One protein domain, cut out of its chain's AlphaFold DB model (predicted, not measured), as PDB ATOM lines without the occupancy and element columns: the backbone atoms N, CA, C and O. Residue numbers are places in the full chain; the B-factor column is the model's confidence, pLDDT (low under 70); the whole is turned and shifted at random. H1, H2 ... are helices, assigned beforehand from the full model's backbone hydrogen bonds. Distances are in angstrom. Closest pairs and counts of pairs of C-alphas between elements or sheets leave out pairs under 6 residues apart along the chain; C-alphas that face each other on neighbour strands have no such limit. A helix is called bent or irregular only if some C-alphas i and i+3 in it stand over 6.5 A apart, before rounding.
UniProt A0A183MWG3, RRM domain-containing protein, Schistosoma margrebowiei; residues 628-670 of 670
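This is residues 628 to 670 of the 670 residues of the protein "RRM domain-containing protein" of Schistosoma margrebowiei (UniProt A0A183MWG3). A long helix, H1, makes the length of the model, and a short helix, H2, folds back beside its last turns as a lopsided helical hairpin. Residues 628 to 640 of H1 stick out free from this small body. The printed part has 43 residues with two named helices, H1 then H2, and no named strand: all helix. It is loose, with a radius of gyration of the C-alphas of 12.4 A, and spans 41 by 19 by 13 A.

H1, residues 628 to 650, has a kink of 34 degrees near residue 635. It is only just irregular: C-alphas 633 and 636 are 6.6 A apart. A tight link of 5 residues joins it to H2, residues 656 to 664. H1 touches H2 with residues 645 to 648 alone; the closest C-alphas, of Val 648 and Lys 658, are 5.7 A apart. They run opposite ways at a steep tilt of 36 degrees, only just past shallow. In H2 every O i to N i+4 pair is within hydrogen-bond range; in H1, 11 of 19 are.

H1 begins at C-alpha 628, (119.039, 84.705, 90.494), and measures 31.7 A. H2 measures 12.7 A and ends at C-alpha 664, (125.100, 110.711, 92.801).

The C-alphas farthest apart, of Ser 628 and Asp 654, are 40.7 A apart. The printed part has no cut. Residues 667 to 670 are under pLDDT 70.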
ATOM      1  N   SER A 628     118.359  84.110  91.656       90.38
ATOM      2  CA  SER A 628     119.039  84.705  90.494       90.38
ATOM      3  C   SER A 628     118.401  86.003  89.991       90.38
ATOM      4  O   SER A 628     119.107  86.981  89.773       90.38
ATOM      5  N   PHE A 629     117.070  86.049  89.873       90.94
ATOM      6  CA  PHE A 629     116.330  87.255  89.470       90.94
ATOM      7  C   PHE A 629     116.619  88.442  90.406       90.94
ATOM      8  O   PHE A 629     116.993  89.526  89.969       90.94
ATOM      9  N   HIS A 630     116.521  88.203  91.713       90.19
ATOM     10  CA  HIS A 630     116.749  89.199  92.757       90.19
ATOM     11  C   HIS A 630     118.239  89.560  92.888       90.19
ATOM     12  O   HIS A 630     118.579  90.701  93.192       90.19
ATOM     13  N   LEU A 631     119.137  88.609  92.620       92.12
ATOM     14  CA  LEU A 631     120.577  88.836  92.603       92.12
ATOM     15  C   LEU A 631     120.951  89.840  91.503       92.12
ATOM     16  O   LEU A 631     121.599  90.838  91.801       92.12
ATOM     17  N   PHE A 632     120.510  89.615  90.263       93.56
ATOM     18  CA  PHE A 632     120.871  90.475  89.131       93.56
ATOM     19  C   PHE A 632     120.131  91.818  89.099       93.56
ATOM     20  O   PHE A 632     120.722  92.803  88.672       93.56
ATOM     21  N   ILE A 633     118.872  91.881  89.550       93.38
ATOM     22  CA  ILE A 633     118.044  93.100  89.440       93.38
ATOM     23  C   ILE A 633     118.115  93.981  90.696       93.38
ATOM     24  O   ILE A 633     117.985  95.196  90.585       93.38
ATOM     25  N   LEU A 634     118.336  93.405  91.884       92.38
ATOM     26  CA  LEU A 634     118.338  94.151  93.152       92.38
ATOM     27  C   LEU A 634     119.735  94.204  93.785       92.38
ATOM     28  O   LEU A 634     120.222  95.287  94.092       92.38
ATOM     29  N   ILE A 635     120.414  93.065  93.956       92.38
ATOM     30  CA  ILE A 635     121.700  93.040  94.678       92.38
ATOM     31  C   ILE A 635     122.845  93.620  93.839       92.38
ATOM     32  O   ILE A 635     123.579  94.473  94.332       92.38
ATOM     33  N   VAL A 636     123.023  93.173  92.592       93.62
ATOM     34  CA  VAL A 636     124.156  93.590  91.747       93.62
ATOM     35  C   VAL A 636     124.185  95.111  91.513       93.62
ATOM     36  O   VAL A 636     125.253  95.687  91.724       93.62
ATOM     37  N   PRO A 637     123.073  95.805  91.188       93.62
ATOM     38  CA  PRO A 637     123.078  97.264  91.070       93.62
ATOM     39  C   PRO A 637     123.457  97.970  92.377       93.62
ATOM     40  O   PRO A 637     124.290  98.873  92.359       93.62
ATOM     41  N   CYS A 638     122.935  97.525  93.526       91.50
ATOM     42  CA  CYS A 638     123.313  98.083  94.828       91.50
ATOM     43  C   CYS A 638     124.796  97.848  95.164       91.50
ATOM     44  O   CYS A 638     125.446  98.747  95.696       91.50
ATOM     45  N   LEU A 639     125.359  96.683  94.818       92.31
ATOM     46  CA  LEU A 639     126.789  96.412  94.991       92.31
ATOM     47  C   LEU A 639     127.652  97.295  94.082       92.31
ATOM     48  O   LEU A 639     128.638  97.851  94.561       92.31
ATOM     49  N   LEU A 640     127.269  97.487  92.817       91.12
ATOM     50  CA  LEU A 640     127.979  98.373  91.888       91.12
ATOM     51  C   LEU A 640     127.940  99.838  92.350       91.12
ATOM     52  O   LEU A 640     128.977 100.497  92.343       91.12
ATOM     53  N   LEU A 641     126.792 100.327  92.831       89.12
ATOM     54  CA  LEU A 641     126.665 101.670  93.413       89.12
ATOM     55  C   LEU A 641     127.495 101.826  94.701       89.12
ATOM     56  O   LEU A 641     128.149 102.851  94.893       89.12
ATOM     57  N   SER A 642     127.541 100.800  95.559       89.69
ATOM     58  CA  SER A 642     128.394 100.812  96.756       89.69
ATOM     59  C   SER A 642     129.889 100.764  96.422       89.69
ATOM     60  O   SER A 642     130.679 101.444  97.070       89.69
ATOM     61  N   LEU A 643     130.299 100.055  95.367       89.69
ATOM     62  CA  LEU A 643     131.681 100.078  94.895       89.69
ATOM     63  C   LEU A 643     132.047 101.442  94.290       89.69
ATOM     64  O   LEU A 643     133.116 101.975  94.580       89.69
ATOM     65  N   LEU A 644     131.138 102.043  93.517       87.25
ATOM     66  CA  LEU A 644     131.295 103.381  92.943       87.25
ATOM     67  C   LEU A 644     131.491 104.460  94.024       87.25
ATOM     68  O   LEU A 644     132.251 105.405  93.825       87.25
ATOM     69  N   SER A 645     130.878 104.276  95.198       86.31
ATOM     70  CA  SER A 645     131.075 105.133  96.373       86.31
ATOM     71  C   SER A 645     132.540 105.159  96.859       86.31
ATOM     72  O   SER A 645     133.033 106.205  97.278       86.31
ATOM     73  N   LEU A 646     133.282 104.049  96.722       86.06
ATOM     74  CA  LEU A 646     134.697 103.974  97.109       86.06
ATOM     75  C   LEU A 646     135.611 104.704  96.110       86.06
ATOM     76  O   LEU A 646     136.651 105.235  96.497       86.06
ATOM     77  N   VAL A 647     135.204 104.789  94.837       87.81
ATOM     78  CA  VAL A 647     135.956 105.486  93.776       87.81
ATOM     79  C   VAL A 647     136.049 106.995  94.049       87.81
ATOM     80  O   VAL A 647     137.035 107.628  93.672       87.81
ATOM     81  N   VAL A 648     135.093 107.576  94.786       84.88
ATOM     82  CA  VAL A 648     135.110 108.994  95.203       84.88
ATOM     83  C   VAL A 648     136.376 109.348  96.001       84.88
ATOM     84  O   VAL A 648     136.894 110.458  95.866       84.88
ATOM     85  N   PHE A 649     136.932 108.407  96.771       85.75
ATOM     86  CA  PHE A 649     138.180 108.614  97.517       85.75
ATOM     87  C   PHE A 649     139.436 108.565  96.633       85.75
ATOM     88  O   PHE A 649     140.445 109.162  96.997       85.75
ATOM     89  N   TRP A 650     139.372 107.898  95.475       86.62
ATOM     90  CA  TRP A 650     140.486 107.758  94.525       86.62
ATOM     91  C   TRP A 650     140.561 108.911  93.511       86.62
ATOM     92  O   TRP A 650     141.605 109.133  92.904       86.62
ATOM     93  N   LEU A 651     139.473 109.663  93.326       86.94
ATOM     94  CA  LEU A 651     139.462 110.873  92.500       86.94
ATOM     95  C   LEU A 651     140.270 112.005  93.170       86.94
ATOM     96  O   LEU A 651     140.081 112.245  94.370       86.94
ATOM     97  N   PRO A 652     141.123 112.750  92.435       87.94
ATOM     98  CA  PRO A 652     141.822 113.919  92.973       87.94
ATOM     99  C   PRO A 652     140.825 115.022  93.380       87.94
ATOM    100  O   PRO A 652     139.735 115.100  92.802       87.94
ATOM    101  N   PRO A 653     141.150 115.854  94.390       82.62
ATOM    102  CA  PRO A 653     140.214 116.830  94.956       82.62
ATOM    103  C   PRO A 653     139.755 117.881  93.939       82.62
ATOM    104  O   PRO A 653     138.591 118.269  93.959       82.62
ATOM    105  N   ASP A 654     140.632 118.261  93.012       83.00
ATOM    106  CA  ASP A 654     140.418 119.329  92.026       83.00
ATOM    107  C   ASP A 654     139.498 118.905  90.864       83.00
ATOM    108  O   ASP A 654     139.100 119.715  90.028       83.00
ATOM    109  N   SER A 655     139.133 117.619  90.790       87.00
ATOM    110  CA  SER A 655     138.240 117.109  89.754       87.00
ATOM    111  C   SER A 655     136.774 117.360  90.106       87.00
ATOM    112  O   SER A 655     136.220 116.727  91.006       87.00
ATOM    113  N   ALA A 656     136.090 118.190  89.314       82.44
ATOM    114  CA  ALA A 656     134.643 118.413  89.428       82.44
ATOM    115  C   ALA A 656     133.812 117.106  89.382       82.44
ATOM    116  O   ALA A 656     132.747 117.016  90.003       82.44
ATOM    117  N   ALA A 657     134.328 116.056  88.728       84.31
ATOM    118  CA  ALA A 657     133.716 114.729  88.714       84.31
ATOM    119  C   ALA A 657     133.584 114.118  90.123       84.31
ATOM    120  O   ALA A 657     132.623 113.398  90.380       84.31
ATOM    121  N   LYS A 658     134.478 114.448  91.066       84.75
ATOM    122  CA  LYS A 658     134.414 114.001  92.468       84.75
ATOM    123  C   LYS A 658     133.171 114.531  93.185       84.75
ATOM    124  O   LYS A 658     132.465 113.768  93.844       84.75
ATOM    125  N   MET A 659     132.856 115.817  93.006       82.12
ATOM    126  CA  MET A 659     131.650 116.432  93.575       82.12
ATOM    127  C   MET A 659     130.369 115.870  92.948       82.12
ATOM    128  O   MET A 659     129.389 115.644  93.659       82.12
ATOM    129  N   MET A 660     130.377 115.635  91.632       83.12
ATOM    130  CA  MET A 660     129.246 115.047  90.911       83.12
ATOM    131  C   MET A 660     128.995 113.596  91.347       83.12
ATOM    132  O   MET A 660     127.865 113.243  91.683       83.12
ATOM    133  N   LEU A 661     130.051 112.780  91.418       83.19
ATOM    134  CA  LEU A 661     129.963 111.377  91.811       83.19
ATOM    135  C   LEU A 661     129.531 111.226  93.273       83.19
ATOM    136  O   LEU A 661     128.611 110.465  93.547       83.19
ATOM    137  N   GLY A 662     130.105 112.011  94.192       80.31
ATOM    138  CA  GLY A 662     129.712 111.999  95.604       80.31
ATOM    139  C   GLY A 662     128.272 112.466  95.858       80.31
ATOM    140  O   GLY A 662     127.649 112.011  96.816       80.31
ATOM    141  N   LYS A 663     127.701 113.323  94.996       82.06
ATOM    142  CA  LYS A 663     126.261 113.651  95.024       82.06
ATOM    143  C   LYS A 663     125.412 112.482  94.514       82.06
ATOM    144  O   LYS A 663     124.443 112.118  95.169       82.06
ATOM    145  N   LEU A 664     125.798 111.864  93.393       78.75
ATOM    146  CA  LEU A 664     125.100 110.711  92.801       78.75
ATOM    147  C   LEU A 664     125.107 109.463  93.701       78.75
ATOM    148  O   LEU A 664     124.122 108.732  93.730       78.75
ATOM    149  N   THR A 665     126.186 109.222  94.451       77.38
ATOM    150  CA  THR A 665     126.294 108.095  95.397       77.38
ATOM    151  C   THR A 665     125.759 108.414  96.797       77.38
ATOM    152  O   THR A 665     125.852 107.568  97.683       77.38
ATOM    153  N   GLY A 666     125.227 109.620  97.029       71.50
ATOM    154  CA  GLY A 666     124.670 110.039  98.320       71.50
ATOM    155  C   GLY A 666     125.693 110.358  99.421       71.50
ATOM    156  O   GLY A 666     125.282 110.692 100.529       71.50
ATOM    157  N   ILE A 667     127.001 110.293  99.137       63.00
ATOM    158  CA  ILE A 667     128.064 110.607 100.112       63.00
ATOM    159  C   ILE A 667     128.004 112.083 100.519       63.00
ATOM    160  O   ILE A 667     128.072 112.388 101.700       63.00
ATOM    161  N   ASN A 668     127.804 112.994  99.562       54.38
ATOM    162  CA  ASN A 668     127.795 114.446  99.794       54.38
ATOM    163  C   ASN A 668     126.477 114.967 100.425       54.38
ATOM    164  O   ASN A 668     126.129 116.134 100.243       54.38
ATOM    165  N   TYR A 669     125.724 114.096 101.105       50.19
ATOM    166  CA  TYR A 669     124.509 114.413 101.872       50.19
ATOM    167  C   TYR A 669     124.630 114.013 103.360       50.19
ATOM    168  O   TYR A 669     123.633 114.054 104.085       50.19
ATOM    169  N   TRP A 670     125.840 113.649 103.796       41.56
ATOM    170  CA  TRP A 670     126.271 113.442 105.182       41.56
ATOM    171  C   TRP A 670     127.530 114.273 105.465       41.56
ATOM    172  O   TRP A 670     127.750 114.558 106.662       41.56
TER     173      TRP A 670